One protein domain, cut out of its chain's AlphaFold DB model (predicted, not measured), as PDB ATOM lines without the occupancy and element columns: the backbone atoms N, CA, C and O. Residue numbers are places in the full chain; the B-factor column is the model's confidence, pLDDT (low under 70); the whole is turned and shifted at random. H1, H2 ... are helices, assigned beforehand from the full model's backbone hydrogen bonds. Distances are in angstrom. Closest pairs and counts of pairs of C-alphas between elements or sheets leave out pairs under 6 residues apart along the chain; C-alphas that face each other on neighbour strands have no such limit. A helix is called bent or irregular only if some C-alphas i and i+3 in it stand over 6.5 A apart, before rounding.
ATOM      1  N   ALA A  64     119.230 108.349 173.990       88.31
ATOM      2  CA  ALA A  64     119.549 109.510 173.163       88.31
ATOM      3  C   ALA A  64     120.273 109.141 171.852       88.31
ATOM      4  O   ALA A  64     119.979 109.721 170.813       88.31
ATOM      5  N   ILE A  65     121.175 108.152 171.876       86.00
ATOM      6  CA  ILE A  65     121.877 107.665 170.678       86.00
ATOM      7  C   ILE A  65     120.904 106.930 169.755       86.00
ATOM      8  O   ILE A  65     120.932 107.150 168.549       86.00
ATOM      9  N   CYS A  66     120.020 106.095 170.308       85.88
ATOM     10  CA  CYS A  66     119.013 105.383 169.520       85.88
ATOM     11  C   CYS A  66     118.056 106.363 168.827       85.88
ATOM     12  O   CYS A  66     117.879 106.299 167.613       85.88
ATOM     13  N   VAL A  67     117.482 107.298 169.590       88.56
ATOM     14  CA  VAL A  67     116.548 108.309 169.070       88.56
ATOM     15  C   VAL A  67     117.249 109.227 168.070       88.56
ATOM     16  O   VAL A  67     116.721 109.456 166.987       88.56
ATOM     17  N   GLY A  68     118.459 109.695 168.388       87.75
ATOM     18  CA  GLY A  68     119.255 110.527 167.487       87.75
ATOM     19  C   GLY A  68     119.626 109.811 166.187       87.75
ATOM     20  O   GLY A  68     119.557 110.416 165.126       87.75
ATOM     21  N   GLY A  69     119.959 108.518 166.249       85.62
ATOM     22  CA  GLY A  69     120.260 107.705 165.069       85.62
ATOM     23  C   GLY A  69     119.048 107.527 164.158       85.62
ATOM     24  O   GLY A  69     119.166 107.725 162.952       85.62
ATOM     25  N   ILE A  70     117.879 107.233 164.737       86.75
ATOM     26  CA  ILE A  70     116.615 107.141 163.990       86.75
ATOM     27  C   ILE A  70     116.274 108.492 163.355       86.75
ATOM     28  O   ILE A  70     115.991 108.549 162.163       86.75
ATOM     29  N   ALA A  71     116.347 109.585 164.119       88.88
ATOM     30  CA  ALA A  71     116.044 110.923 163.616       88.88
ATOM     31  C   ALA A  71     116.985 111.340 162.473       88.88
ATOM     32  O   ALA A  71     116.515 111.815 161.440       88.88
ATOM     33  N   LEU A  72     118.296 111.114 162.627       87.00
ATOM     34  CA  LEU A  72     119.300 111.408 161.599       87.00
ATOM     35  C   LEU A  72     119.041 110.614 160.315       87.00
ATOM     36  O   LEU A  72     119.135 111.154 159.216       87.00
ATOM     37  N   TYR A  73     118.694 109.338 160.455       86.12
ATOM     38  CA  TYR A  73     118.432 108.467 159.321       86.12
ATOM     39  C   TYR A  73     117.114 108.816 158.599       86.12
ATOM     40  O   TYR A  73     117.100 108.928 157.376       86.12
ATOM     41  N   VAL A  74     116.024 109.084 159.331       87.75
ATOM     42  CA  VAL A  74     114.759 109.562 158.737       87.75
ATOM     43  C   VAL A  74     114.978 110.877 157.990       87.75
ATOM     44  O   VAL A  74     114.505 111.035 156.865       87.75
ATOM     45  N   PHE A  75     115.739 111.804 158.581       89.44
ATOM     46  CA  PHE A  75     116.108 113.059 157.930       89.44
ATOM     47  C   PHE A  75     116.884 112.824 156.625       89.44
ATOM     48  O   PHE A  75     116.559 113.430 155.604       89.44
ATOM     49  N   TYR A  76     117.851 111.901 156.627       87.31
ATOM     50  CA  TYR A  76     118.582 111.496 155.424       87.31
ATOM     51  C   TYR A  76     117.652 110.938 154.329       87.31
ATOM     52  O   TYR A  76     117.732 111.376 153.182       87.31
ATOM     53  N   CYS A  77     116.722 110.040 154.672       86.50
ATOM     54  CA  CYS A  77     115.756 109.489 153.715       86.50
ATOM     55  C   CYS A  77     114.843 110.565 153.111       86.50
ATOM     56  O   CYS A  77     114.580 110.542 151.907       86.50
ATOM     57  N   LEU A  78     114.383 111.525 153.922       89.81
ATOM     58  CA  LEU A  78     113.580 112.655 153.444       89.81
ATOM     59  C   LEU A  78     114.376 113.554 152.493       89.81
ATOM     60  O   LEU A  78     113.861 113.932 151.442       89.81
ATOM     61  N   LEU A  79     115.636 113.854 152.825       87.81
ATOM     62  CA  LEU A  79     116.522 114.648 151.973       87.81
ATOM     63  C   LEU A  79     116.771 113.955 150.626       87.81
ATOM     64  O   LEU A  79     116.683 114.592 149.575       87.81
ATOM     65  N   LEU A  80     117.025 112.643 150.646       85.31
ATOM     66  CA  LEU A  80     117.237 111.843 149.441       85.31
ATOM     67  C   LEU A  80     115.974 111.786 148.568       85.31
ATOM     68  O   LEU A  80     116.055 111.978 147.354       85.31
ATOM     69  N   ALA A  81     114.801 111.568 149.173       88.88
ATOM     70  CA  ALA A  81     113.522 111.563 148.462       88.88
ATOM     71  C   ALA A  81     113.212 112.931 147.836       88.88
ATOM     72  O   ALA A  81     112.804 112.996 146.678       88.88
ATOM     73  N   TYR A  82     113.468 114.021 148.568       89.81
ATOM     74  CA  TYR A  82     113.309 115.385 148.063       89.81
ATOM     75  C   TYR A  82     114.241 115.672 146.877       89.81
ATOM     76  O   TYR A  82     113.790 116.169 145.849       89.81
ATOM     77  N   ARG A  83     115.527 115.308 146.984       86.62
ATOM     78  CA  ARG A  83     116.535 115.568 145.942       86.62
ATOM     79  C   ARG A  83     116.304 114.753 144.669       86.62
ATOM     80  O   ARG A  83     116.540 115.251 143.575       86.62
ATOM     81  N   THR A  84     115.880 113.498 144.806       86.69
ATOM     82  CA  THR A  84     115.657 112.593 143.663       86.69
ATOM     83  C   THR A  84     114.266 112.720 143.049       86.69
ATOM     84  O   THR A  84     114.054 112.243 141.937       86.69
ATOM     85  N   GLY A  85     113.303 113.298 143.776       90.12
ATOM     86  CA  GLY A  85     111.892 113.306 143.384       90.12
ATOM     87  C   GLY A  85     111.257 111.910 143.326       90.12
ATOM     88  O   GLY A  85     110.161 111.759 142.790       90.12
ATOM     89  N   ASN A  86     111.930 110.874 143.845       87.94
ATOM     90  CA  ASN A  86     111.494 109.488 143.719       87.94
ATOM     91  C   ASN A  86     110.933 108.956 145.044       87.94
ATOM     92  O   ASN A  86     111.661 108.483 145.920       87.94
ATOM     93  N   PHE A  87     109.607 108.979 145.165       89.44
ATOM     94  CA  PHE A  87     108.908 108.505 146.360       89.44
ATOM     95  C   PHE A  87     109.066 106.991 146.602       89.44
ATOM     96  O   PHE A  87     108.992 106.542 147.745       89.44
ATOM     97  N   ALA A  88     109.356 106.195 145.565       88.12
ATOM     98  CA  ALA A  88     109.552 104.753 145.725       88.12
ATOM     99  C   ALA A  88     110.763 104.431 146.619       88.12
ATOM    100  O   ALA A  88     110.730 103.456 147.370       88.12
ATOM    101  N   ILE A  89     111.795 105.286 146.599       85.19
ATOM    102  CA  ILE A  89     112.963 105.170 147.485       85.19
ATOM    103  C   ILE A  89     112.534 105.328 148.947       85.19
ATOM    104  O   ILE A  89     112.988 104.571 149.806       85.19
ATOM    105  N   LEU A  90     111.628 106.265 149.238       88.00
ATOM    106  CA  LEU A  90     111.107 106.464 150.590       88.00
ATOM    107  C   LEU A  90     110.304 105.244 151.061       88.00
ATOM    108  O   LEU A  90     110.506 104.781 152.180       88.00
ATOM    109  N   CYS A  91     109.445 104.683 150.204       90.25
ATOM    110  CA  CYS A  91     108.672 103.482 150.534       90.25
ATOM    111  C   CYS A  91     109.565 102.259 150.791       90.25
ATOM    112  O   CYS A  91     109.347 101.537 151.764       90.25
ATOM    113  N   ALA A  92     110.571 102.028 149.942       87.88
ATOM    114  CA  ALA A  92     111.470 100.881 150.062       87.88
ATOM    115  C   ALA A  92     112.336 100.948 151.334       87.88
ATOM    116  O   ALA A  92     112.462  99.954 152.057       87.88
ATOM    117  N   ASN A  93     112.890 102.128 151.641       87.00
ATOM    118  CA  ASN A  93     113.640 102.340 152.878       87.00
ATOM    119  C   ASN A  93     112.720 102.256 154.100       87.00
ATOM    120  O   ASN A  93     113.026 101.517 155.028       87.00
ATOM    121  N   GLY A  94     111.540 102.883 154.046       88.75
ATOM    122  CA  GLY A  94     110.568 102.847 155.138       88.75
ATOM    123  C   GLY A  94     110.104 101.432 155.501       88.75
ATOM    124  O   GLY A  94     109.948 101.120 156.681       88.75
ATOM    125  N   ALA A  95     109.942 100.540 154.518       90.56
ATOM    126  CA  ALA A  95     109.651  99.129 154.783       90.56
ATOM    127  C   ALA A  95     110.806  98.433 155.528       90.56
ATOM    128  O   ALA A  95     110.574  97.710 156.500       90.56
ATOM    129  N   SER A  96     112.050  98.687 155.111       89.00
ATOM    130  CA  SER A  96     113.247  98.144 155.769       89.00
ATOM    131  C   SER A  96     113.384  98.672 157.202       89.00
ATOM    132  O   SER A  96     113.663  97.903 158.124       89.00
ATOM    133  N   ASP A  97     113.101  99.956 157.415       87.06
ATOM    134  CA  ASP A  97     113.128 100.589 158.734       87.06
ATOM    135  C   ASP A  97     112.072  99.999 159.655       87.06
ATOM    136  O   ASP A  97     112.362  99.694 160.810       87.06
ATOM    137  N   LEU A  98     110.860  99.778 159.142       91.25
ATOM    138  CA  LEU A  98     109.791  99.151 159.907       91.25
ATOM    139  C   LEU A  98     110.198  97.745 160.360       91.25
ATOM    140  O   LEU A  98     109.962  97.382 161.511       91.25
ATOM    141  N   MET A  99     110.866  96.973 159.496       91.94
ATOM    142  CA  MET A  99     111.405  95.662 159.863       91.94
ATOM    143  C   MET A  99     112.502  95.762 160.932       91.94
ATOM    144  O   MET A  99     112.509  94.965 161.873       91.94
ATOM    145  N   ILE A 100     113.403  96.743 160.825       90.81
ATOM    146  CA  ILE A 100     114.458  96.987 161.820       90.81
ATOM    147  C   ILE A 100     113.851  97.400 163.164       90.81
ATOM    148  O   ILE A 100     114.237  96.854 164.196       90.81
ATOM    149  N   VAL A 101     112.878  98.314 163.164       90.50
ATOM    150  CA  VAL A 101     112.167  98.768 164.364       90.50
ATOM    151  C   VAL A 101     111.395  97.616 164.992       90.50
ATOM    152  O   VAL A 101     111.508  97.404 166.196       90.50
ATOM    153  N   ALA A 102     110.678  96.815 164.199       93.25
ATOM    154  CA  ALA A 102     109.994  95.625 164.694       93.25
ATOM    155  C   ALA A 102     110.991  94.664 165.357       93.25
ATOM    156  O   ALA A 102     110.820  94.294 166.521       93.25
ATOM    157  N   ARG A 103     112.091  94.331 164.669       93.06
ATOM    158  CA  ARG A 103     113.151  93.476 165.221       93.06
ATOM    159  C   ARG A 103     113.750  94.058 166.497       93.06
ATOM    160  O   ARG A 103     114.033  93.297 167.421       93.06
ATOM    161  N   TRP A 104     113.937  95.374 166.554       92.31
ATOM    162  CA  TRP A 104     114.444  96.078 167.723       92.31
ATOM    163  C   TRP A 104     113.450  96.023 168.885       92.31
ATOM    164  O   TRP A 104     113.862  95.714 169.995       92.31
ATOM    165  N   CYS A 105     112.147  96.209 168.656       93.12
ATOM    166  CA  CYS A 105     111.112  96.099 169.689       93.12
ATOM    167  C   CYS A 105     111.117  94.720 170.368       93.12
ATOM    168  O   CYS A 105     111.082  94.649 171.602       93.12
ATOM    169  N   PHE A 106     111.254  93.650 169.576       94.06
ATOM    170  CA  PHE A 106     111.314  92.263 170.059       94.06
ATOM    171  C   PHE A 106     112.709  91.808 170.518       94.06
ATOM    172  O   PHE A 106     112.851  90.714 171.058       94.06
ATOM    173  N   ALA A 107     113.748  92.625 170.330       91.50
ATOM    174  CA  ALA A 107     115.104  92.289 170.746       91.50
ATOM    175  C   ALA A 107     115.277  92.340 172.277       91.50
ATOM    176  O   ALA A 107     114.638  93.133 172.983       91.50
ATOM    177  N   LEU A 108     116.207  91.528 172.791       90.56
ATOM    178  CA  LEU A 108     116.664  91.610 174.182       90.56
ATOM    179  C   LEU A 108     117.382  92.946 174.443       90.56
ATOM    180  O   LEU A 108     117.829  93.621 173.516       90.56
ATOM    181  N   ARG A 109     117.491  93.360 175.713       86.56
ATOM    182  CA  ARG A 109     118.067  94.669 176.094       86.56
ATOM    183  C   ARG A 109     119.482  94.899 175.549       86.56
ATOM    184  O   ARG A 109     119.789  95.997 175.096       86.56
ATOM    185  N   ASP A 110     120.322  93.872 175.563       86.81
ATOM    186  CA  ASP A 110     121.697  93.930 175.064       86.81
ATOM    187  C   ASP A 110     121.758  94.008 173.531       86.81
ATOM    188  O   ASP A 110     122.564  94.753 172.970       86.81
ATOM    189  N   GLU A 111     120.869  93.291 172.839       90.06
ATOM    190  CA  GLU A 111     120.703  93.422 171.391       90.06
ATOM    191  C   GLU A 111     120.184  94.812 171.004       90.06
ATOM    192  O   GLU A 111     120.682  95.394 170.044       90.06
ATOM    193  N   LYS A 112     119.248  95.386 171.773       91.81
ATOM    194  CA  LYS A 112     118.739  96.753 171.565       91.81
ATOM    195  C   LYS A 112     119.854  97.792 171.638       91.81
ATOM    196  O   LYS A 112     119.918  98.664 170.771       91.81
ATOM    197  N   ALA A 113     120.728  97.690 172.644       89.81
ATOM    198  CA  ALA A 113     121.889  98.571 172.793       89.81
ATOM    199  C   ALA A 113     122.838  98.455 171.590       89.81
ATOM    200  O   ALA A 113     123.290  99.462 171.042       89.81
ATOM    201  N   PHE A 114     123.113  97.221 171.161       90.88
ATOM    202  CA  PHE A 114     123.983  96.948 170.024       90.88
ATOM    203  C   PHE A 114     123.403  97.489 168.711       90.88
ATOM    204  O   PHE A 114     124.086  98.239 168.016       90.88
ATOM    205  N   ILE A 115     122.139  97.170 168.404       92.06
ATOM    206  CA  ILE A 115     121.437  97.647 167.205       92.06
ATOM    207  C   ILE A 115     121.409  99.177 167.186       92.06
ATOM    208  O   ILE A 115     121.775  99.773 166.180       92.06
ATOM    209  N   GLY A 116     121.055  99.824 168.301       90.75
ATOM    210  CA  GLY A 116     121.008 101.286 168.387       90.75
ATOM    211  C   GLY A 116     122.366 101.952 168.138       90.75
ATOM    212  O   GLY A 116     122.465 102.878 167.336       90.75
ATOM    213  N   SER A 117     123.432 101.449 168.774       91.25
ATOM    214  CA  SER A 117     124.799 101.949 168.556       91.25
ATOM    215  C   SER A 117     125.261 101.748 167.109       91.25
ATOM    216  O   SER A 117     125.852 102.650 166.512       91.25
ATOM    217  N   MET A 118     124.983 100.573 166.540       91.88
ATOM    218  CA  MET A 118     125.340 100.235 165.166       91.88
ATOM    219  C   MET A 118     124.618 101.137 164.160       91.88
ATOM    220  O   MET A 118     125.273 101.708 163.291       91.88
ATOM    221  N   LEU A 119     123.299 101.309 164.307       91.00
ATOM    222  CA  LEU A 119     122.494 102.179 163.448       91.00
ATOM    223  C   LEU A 119     122.994 103.621 163.498       91.00
ATOM    224  O   LEU A 119     123.203 104.218 162.451       91.00
ATOM    225  N   PHE A 120     123.262 104.161 164.691       90.25
ATOM    226  CA  PHE A 120     123.778 105.523 164.831       90.25
ATOM    227  C   PHE A 120     125.122 105.720 164.115       90.25
ATOM    228  O   PHE A 120     125.298 106.687 163.377       90.25
ATOM    229  N   LYS A 121     126.072 104.792 164.298       90.81
ATOM    230  CA  LYS A 121     127.396 104.870 163.659       90.81
ATOM    231  C   LYS A 121     127.300 104.766 162.139       90.81
ATOM    232  O   LYS A 121     127.929 105.554 161.439       90.81
ATOM    233  N   LEU A 122     126.515 103.815 161.636       89.00
ATOM    234  CA  LEU A 122     126.356 103.602 160.197       89.00
ATOM    235  C   LEU A 122     125.577 104.747 159.539       89.00
ATOM    236  O   LEU A 122     125.990 105.208 158.481       89.00
ATOM    237  N   ALA A 123     124.539 105.278 160.193       87.81
ATOM    238  CA  ALA A 123     123.840 106.481 159.740       87.81
ATOM    239  C   ALA A 123     124.779 107.698 159.688       87.81
ATOM    240  O   ALA A 123     124.755 108.451 158.720       87.81
ATOM    241  N   GLY A 124     125.657 107.857 160.684       89.38
ATOM    242  CA  GLY A 124     126.690 108.893 160.669       89.38
ATOM    243  C   GLY A 124     127.671 108.743 159.501       89.38
ATOM    244  O   GLY A 124     127.955 109.722 158.816       89.38
ATOM    245  N   ILE A 125     128.153 107.523 159.232       89.06
ATOM    246  CA  ILE A 125     129.036 107.240 158.086       89.06
ATOM    247  C   ILE A 125     128.323 107.551 156.766       89.06
ATOM    248  O   ILE A 125     128.899 108.235 155.925       89.06
ATOM    249  N   LEU A 126     127.071 107.109 156.603       86.06
ATOM    250  CA  LEU A 126     126.254 107.414 155.423       86.06
ATOM    251  C   LEU A 126     126.105 108.910 155.209       86.06
ATOM    252  O   LEU A 126     126.326 109.391 154.104       86.06
ATOM    253  N   PHE A 127     125.770 109.642 156.269       86.56
ATOM    254  CA  PHE A 127     125.600 111.083 156.202       86.56
ATOM    255  C   PHE A 127     126.890 111.785 155.757       86.56
ATOM    256  O   PHE A 127     126.855 112.637 154.876       86.56
ATOM    257  N   VAL A 128     128.043 111.392 156.311       89.38
ATOM    258  CA  VAL A 128     129.345 111.963 155.927       89.38
ATOM    259  C   VAL A 128     129.703 111.630 154.478       89.38
ATOM    260  O   VAL A 128     130.121 112.525 153.747       89.38
ATOM    261  N   VAL A 129     129.524 110.375 154.051       86.56
ATOM    262  CA  VAL A 129     129.776 109.955 152.662       86.56
ATOM    263  C   VAL A 129     128.879 110.729 151.702       86.56
ATOM    264  O   VAL A 129     129.373 111.255 150.712       86.56
ATOM    265  N   HIS A 130     127.596 110.878 152.032       84.88
ATOM    266  CA  HIS A 130     126.649 111.652 151.237       84.88
ATOM    267  C   HIS A 130     127.076 113.116 151.100       84.88
ATOM    268  O   HIS A 130     127.139 113.637 149.993       84.88
ATOM    269  N   VAL A 131     127.425 113.781 152.207       86.56
ATOM    270  CA  VAL A 131     127.885 115.180 152.180       86.56
ATOM    271  C   VAL A 131     129.174 115.330 151.366       86.56
ATOM    272  O   VAL A 131     129.300 116.286 150.605       86.56
ATOM    273  N   ALA A 132     130.112 114.386 151.487       87.75
ATOM    274  CA  ALA A 132     131.358 114.400 150.724       87.75
ATOM    275  C   ALA A 132     131.121 114.180 149.220       87.75
ATOM    276  O   ALA A 132     131.688 114.894 148.395       87.75
ATOM    277  N   CYS A 133     130.256 113.231 148.854       84.81
ATOM    278  CA  CYS A 133     129.908 112.951 147.463       84.81
ATOM    279  C   CYS A 133     129.042 114.050 146.843       84.81
ATOM    280  O   CYS A 133     129.198 114.334 145.663       84.81
ATOM    281  N   ALA A 134     128.191 114.725 147.622       81.19
ATOM    282  CA  ALA A 134     127.346 115.813 147.136       81.19
ATOM    283  C   ALA A 134     128.138 117.017 146.597       81.19
ATOM    284  O   ALA A 134     127.559 117.824 145.874       81.19
ATOM    285  N   GLN A 135     129.427 117.144 146.940       82.75
ATOM    286  CA  GLN A 135     130.324 118.165 146.385       82.75
ATOM    287  C   GLN A 135     130.830 117.834 144.975       82.75
ATOM    288  O   GLN A 135     131.321 118.718 144.281       82.75
ATOM    289  N   GLN A 136     130.738 116.574 144.551       81.31
ATOM    290  CA  GLN A 136     131.034 116.149 143.190       81.31
ATOM    291  C   GLN A 136     129.690 116.078 142.460       81.31
ATOM    292  O   GLN A 136     128.828 115.314 142.872       81.31
ATOM    293  N   ASP A 137     129.479 116.863 141.401       77.00
ATOM    294  CA  ASP A 137     128.191 117.067 140.694       77.00
ATOM    295  C   ASP A 137     127.505 115.799 140.100       77.00
ATOM    296  O   ASP A 137     126.581 115.883 139.290       77.00
ATOM    297  N   HIS A 138     127.912 114.591 140.490       72.00
ATOM    298  CA  HIS A 138     127.359 113.312 140.063       72.00
ATOM    299  C   HIS A 138     126.235 112.816 140.989       72.00
ATOM    300  O   HIS A 138     126.412 111.934 141.828       72.00
ATOM    301  N   TYR A 139     125.023 113.324 140.752       67.31
ATOM    302  CA  TYR A 139     123.784 112.956 141.460       67.31
ATOM    303  C   TYR A 139     123.404 111.460 141.382       67.31
ATOM    304  O   TYR A 139     122.606 110.983 142.186       67.31
ATOM    305  N   THR A 140     123.948 110.696 140.431       72.38
ATOM    306  CA  THR A 140     123.642 109.264 140.250       72.38
ATOM    307  C   THR A 140     124.396 108.339 141.205       72.38
ATOM    308  O   THR A 140     124.031 107.169 141.329       72.38
ATOM    309  N   PHE A 141     125.432 108.830 141.888       75.88
ATOM    310  CA  PHE A 141     126.326 107.987 142.684       75.88
ATOM    311  C   PHE A 141     125.750 107.624 144.066       75.88
ATOM    312  O   PHE A 141     125.989 106.530 144.577       75.88
ATOM    313  N   ASP A 142     124.921 108.503 144.635       75.81
ATOM    314  CA  ASP A 142     124.335 108.348 145.971       75.81
ATOM    315  C   ASP A 142     123.529 107.052 146.182       75.81
ATOM    316  O   ASP A 142     123.842 106.305 147.114       75.81
ATOM    317  N   PRO A 143     122.521 106.709 145.352       78.75
ATOM    318  CA  PRO A 143     121.724 105.503 145.583       78.75
ATOM    319  C   PRO A 143     122.539 104.214 145.404       78.75
ATOM    320  O   PRO A 143     122.269 103.220 146.079       78.75
ATOM    321  N   ILE A 144     123.559 104.230 144.537       83.75
ATOM    322  CA  ILE A 144     124.417 103.068 144.262       83.75
ATOM    323  C   ILE A 144     125.272 102.719 145.484       83.75
ATOM    324  O   ILE A 144     125.500 101.541 145.742       83.75
ATOM    325  N   ILE A 145     125.718 103.714 146.256       82.94
ATOM    326  CA  ILE A 145     126.494 103.490 147.486       82.94
ATOM    327  C   ILE A 145     125.589 103.264 148.696       82.94
ATOM    328  O   ILE A 145     125.879 102.407 149.536       82.94
ATOM    329  N   ALA A 146     124.490 104.011 148.795       81.44
ATOM    330  CA  ALA A 146     123.602 103.935 149.946       81.44
ATOM    331  C   ALA A 146     122.911 102.565 150.051       81.44
ATOM    332  O   ALA A 146     122.829 102.004 151.146       81.44
ATOM    333  N   GLN A 147     122.466 101.990 148.926       85.38
ATOM    334  CA  GLN A 147     121.679 100.755 148.931       85.38
ATOM    335  C   GLN A 147     122.463  99.524 149.431       85.38
ATOM    336  O   GLN A 147     121.953  98.818 150.304       85.38
ATOM    337  N   PRO A 148     123.702  99.249 148.975       89.00
ATOM    338  CA  PRO A 148     124.506  98.155 149.517       89.00
ATOM    339  C   PRO A 148     124.793  98.311 151.008       89.00
ATOM    340  O   PRO A 148     124.782  97.319 151.738       89.00
ATOM    341  N   LEU A 149     125.023  99.541 151.481       87.19
ATOM    342  CA  LEU A 149     125.277  99.760 152.900       87.19
ATOM    343  C   LEU A 149     124.014  99.536 153.739       87.19
ATOM    344  O   LEU A 149     124.105  98.938 154.809       87.19
ATOM    345  N   LEU A 150     122.839  99.935 153.246       85.56
ATOM    346  CA  LEU A 150     121.561  99.618 153.885       85.56
ATOM    347  C   LEU A 150     121.346  98.101 153.990       85.56
ATOM    348  O   LEU A 150     121.007  97.587 155.057       85.56
ATOM    349  N   ILE A 151     121.596  97.370 152.901       90.50
ATOM    350  CA  ILE A 151     121.508  95.905 152.886       90.50
ATOM    351  C   ILE A 151     122.478  95.310 153.912       90.50
ATOM    352  O   ILE A 151     122.099  94.425 154.678       90.50
ATOM    353  N   LEU A 152     123.709  95.825 153.983       91.38
ATOM    354  CA  LEU A 152     124.691  95.397 154.974       91.38
ATOM    355  C   LEU A 152     124.192  95.645 156.406       91.38
ATOM    356  O   LEU A 152     124.267  94.740 157.235       91.38
ATOM    357  N   VAL A 153     123.646  96.832 156.694       89.88
ATOM    358  CA  VAL A 153     123.042  97.161 157.997       89.88
ATOM    359  C   VAL A 153     121.951  96.150 158.337       89.88
ATOM    360  O   VAL A 153     121.964  95.575 159.425       89.88
ATOM    361  N   PHE A 154     121.037  95.893 157.401       90.31
ATOM    362  CA  PHE A 154     119.932  94.962 157.591       90.31
ATOM    363  C   PHE A 154     120.428  93.540 157.888       90.31
ATOM    364  O   PHE A 154     120.000  92.925 158.866       90.31
ATOM    365  N   VAL A 155     121.401  93.045 157.117       93.81
ATOM    366  CA  VAL A 155     122.034  91.736 157.346       93.81
ATOM    367  C   VAL A 155     122.676  91.669 158.735       93.81
ATOM    368  O   VAL A 155     122.485  90.684 159.450       93.81
ATOM    369  N   LEU A 156     123.388  92.716 159.164       93.19
ATOM    370  CA  LEU A 156     124.000  92.765 160.495       93.19
ATOM    371  C   LEU A 156     122.955  92.787 161.623       93.19
ATOM    372  O   LEU A 156     123.136  92.098 162.631       93.19
ATOM    373  N   VAL A 157     121.845  93.519 161.453       91.81
ATOM    374  CA  VAL A 157     120.724  93.523 162.412       91.81
ATOM    375  C   VAL A 157     120.105  92.128 162.525       91.81
ATOM    376  O   VAL A 157     119.850  91.663 163.638       91.81
ATOM    377  N   LEU A 158     119.897  91.439 161.398       92.00
ATOM    378  CA  LEU A 158     119.316  90.094 161.380       92.00
ATOM    379  C   LEU A 158     120.235  89.034 161.990       92.00
ATOM    380  O   LEU A 158     119.765  88.158 162.717       92.00
ATOM    381  N   LEU A 159     121.541  89.101 161.710       93.50
ATOM    382  CA  LEU A 159     122.520  88.174 162.282       93.50
ATOM    383  C   LEU A 159     122.614  88.321 163.805       93.50
ATOM    384  O   LEU A 159     122.764  87.322 164.514       93.50
ATOM    385  N   GLY A 160     122.521  89.557 164.301       90.06
ATOM    386  CA  GLY A 160     122.700  89.880 165.709       90.06
ATOM    387  C   GLY A 160     124.139  89.660 166.191       90.06
ATOM    388  O   GLY A 160     124.979  89.036 165.535       90.06
ATOM    389  N   ARG A 161     124.448  90.157 167.392       91.06
ATOM    390  CA  ARG A 161     125.820  90.126 167.939       91.06
ATOM    391  C   ARG A 161     126.390  88.707 168.041       91.06
ATOM    392  O   ARG A 161     127.566  88.491 167.753       91.06
ATOM    393  N   GLY A 162     125.559  87.747 168.452       89.62
ATOM    394  CA  GLY A 162     125.982  86.367 168.697       89.62
ATOM    395  C   GLY A 162     126.495  85.653 167.445       89.62
ATOM    396  O   GLY A 162     127.475  84.919 167.529       89.62
ATOM    397  N   ARG A 163     125.882  85.890 166.277       93.00
ATOM    398  CA  ARG A 163     126.366  85.304 165.017       93.00
ATOM    399  C   ARG A 163     127.537  86.093 164.449       93.00
ATOM    400  O   ARG A 163     128.495  85.478 163.993       93.00
ATOM    401  N   ILE A 164     127.526  87.423 164.548       94.38
ATOM    402  CA  ILE A 164     128.641  88.252 164.067       94.38
ATOM    403  C   ILE A 164     129.955  87.855 164.756       94.38
ATOM    404  O   ILE A 164     130.966  87.682 164.082       94.38
ATOM    405  N   VAL A 165     129.949  87.637 166.077       94.25
ATOM    406  CA  VAL A 165     131.178  87.273 166.803       94.25
ATOM    407  C   VAL A 165     131.713  85.878 166.448       94.25
ATOM    408  O   VAL A 165     132.885  85.593 166.684       94.25
ATOM    409  N   SER A 166     130.880  85.013 165.858       93.12
ATOM    410  CA  SER A 166     131.318  83.693 165.385       93.12
ATOM    411  C   SER A 166     132.116  83.744 164.079       93.12
ATOM    412  O   SER A 166     132.796  82.770 163.762       93.12
ATOM    413  N   VAL A 167     132.094  84.869 163.351       93.56
ATOM    414  CA  VAL A 167     132.888  85.036 162.128       93.56
ATOM    415  C   VAL A 167     134.376  85.119 162.498       93.56
ATOM    416  O   VAL A 167     134.768  86.030 163.239       93.56
ATOM    417  N   PRO A 168     135.225  84.197 162.005       91.69
ATOM    418  CA  PRO A 168     136.644  84.184 162.342       91.69
ATOM    419  C   PRO A 168     137.335  85.473 161.877       91.69
ATOM    420  O   PRO A 168     136.991  86.041 160.842       91.69
ATOM    421  N   CYS A 169     138.315  85.928 162.661       90.44
ATOM    422  CA  CYS A 169     139.144  87.126 162.449       90.44
ATOM    423  C   CYS A 169     138.406  88.476 162.516       90.44
ATOM    424  O   CYS A 169     138.844  89.377 163.228       90.44
ATOM    425  N   VAL A 170     137.290  88.632 161.802       93.81
ATOM    426  CA  VAL A 170     136.607  89.924 161.626       93.81
ATOM    427  C   VAL A 170     135.517  90.145 162.674       93.81
ATOM    428  O   VAL A 170     135.304  91.279 163.101       93.81
ATOM    429  N   GLY A 171     134.860  89.076 163.136       93.12
ATOM    430  CA  GLY A 171     133.700  89.144 164.028       93.12
ATOM    431  C   GLY A 171     133.930  89.962 165.304       93.12
ATOM    432  O   GLY A 171     133.199  90.928 165.533       93.12
ATOM    433  N   PRO A 172     134.954  89.647 166.122       91.31
ATOM    434  CA  PRO A 172     135.235  90.390 167.354       91.31
ATOM    435  C   PRO A 172     135.545  91.869 167.104       91.31
ATOM    436  O   PRO A 172     135.021  92.733 167.807       91.31
ATOM    437  N   CYS A 173     136.332  92.169 166.063       91.88
ATOM    438  CA  CYS A 173     136.660  93.540 165.677       91.88
ATOM    439  C   CYS A 173     135.399  94.314 165.274       91.88
ATOM    440  O   CYS A 173     135.163  95.421 165.754       91.88
ATOM    441  N   LEU A 174     134.535  93.701 164.462       93.25
ATOM    442  CA  LEU A 174     133.307  94.320 163.975       93.25
ATOM    443  C   LEU A 174     132.313  94.586 165.113       93.25
ATOM    444  O   LEU A 174     131.773  95.687 165.209       93.25
ATOM    445  N   VAL A 175     132.134  93.632 166.033       92.88
ATOM    446  CA  VAL A 175     131.304  93.836 167.235       92.88
ATOM    447  C   VAL A 175     131.864  94.956 168.110       92.88
ATOM    448  O   VAL A 175     131.091  95.747 168.643       92.88
ATOM    449  N   GLN A 176     133.186  95.061 168.243       91.06
ATOM    450  CA  GLN A 176     133.818  96.091 169.066       91.06
ATOM    451  C   GLN A 176     133.743  97.487 168.429       91.06
ATOM    452  O   GLN A 176     133.546  98.477 169.134       91.06
ATOM    453  N   VAL A 177     133.861  97.577 167.103       92.25
ATOM    454  CA  VAL A 177     133.740  98.837 166.356       92.25
ATOM    455  C   VAL A 177     132.293  99.318 166.309       92.25
ATOM    456  O   VAL A 177     132.054 100.514 166.477       92.25
ATOM    457  N   LEU A 178     131.320  98.424 166.118       92.31
ATOM    458  CA  LEU A 178     129.900  98.786 165.999       92.31
ATOM    459  C   LEU A 178     129.177  98.863 167.350       92.31
ATOM    460  O   LEU A 178     128.209  99.612 167.495       92.31
ATOM    461  N   GLY A 179     129.668  98.140 168.354       89.88
ATOM    462  CA  GLY A 179     129.107  98.114 169.698       89.88
ATOM    463  C   GLY A 179     129.214  99.452 170.437       89.88
ATOM    464  O   GLY A 179     129.899 100.374 169.983       89.88
TER     465      GLY A 179
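This is residues 64 to 179 of the 226 residues of the protein "Hypothetical protein" of Brandtodinium nutricula (UniProt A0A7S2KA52). Four long helices, H1 to H4, run up and down as a bundle, and a short fifth helix, H5, packs across H3 and the end of H4 near one end of it. The bundle is uneven: H1 crosses close over H3, while H1 and H2 meet near their link and spread apart away from it, and H4 has a kink near its own end. You read 116 residues with five named helices, in the order H1 H2 H3 H4 H5, and no named strand; the class is all helix. The whole is compact, with a radius of gyration of the C-alphas of 14.7 A, and spans 41 by 29 by 23 A.

Find C-alpha 64 at (119.549, 109.510, 173.163); from there H1, residues 64 to 84, runs 29.9 A. H2 follows with residues 87 to 106, over 28.8 A. Find C-alpha 109 at (118.067, 94.669, 176.094), where H3, residues 109 to 133, begins its 36.0 A. H4 holds residues 141 to 164 and measures 29.2 A; it is irregular, with C-alphas 158 and 161 9.2 A apart, and has a kink of 60 degrees near residue 158. H5, residues 171 to 178, ends at C-alpha 178, (129.900, 98.786, 165.999).

Begin at the hub, H3, which touches the four other helices. Look at Gly 69 and Phe 120, the closest C-alphas of H1 and H3, 4.1 A apart; these two run the same way at a steep tilt of 37 degrees, only just past shallow. H3 and H4 form a hairpin, opposite ways at a shallow tilt of 18 degrees, closest at the C-alphas of Ile 115 and Val 157, 6.4 A. H2 and H3 form another, where residues 104 to 105 of H2 alone touch H3; the C-alphas of Trp 104 and Lys 112 come closest, at 5.8 A. H1 and H2 are a hairpin too, closest at the C-alphas of Ala 81 and Phe 87, 5.9 A. H2 and H4 only just touch, with 3 pairs of C-alphas within 8 A, the closest those of Ile 100 and Val 157 at 7.2 A. H5 touches H3 at a steep tilt of 69 degrees, only just short of about perpendicular, with the C-alphas of Met 118 and Leu 178 closest at 4.9 A. H5 also touches H4, where the C-alphas of Ile 164 and Gly 171 are closest at 5.1 A. H1 stays apart from H4 and H5, and H2 from H5. In H1, H2, H3 and H5 every O i to N i+4 pair is within hydrogen-bond range; in H4 it is 15 of 20.

Look for the two C-alphas farthest apart at Leu 108 and Asp 137, 43.6 A. The printed part has no cut and no long link. The mean pLDDT of the printed part is 88.4, and residue 139 alone is under 70.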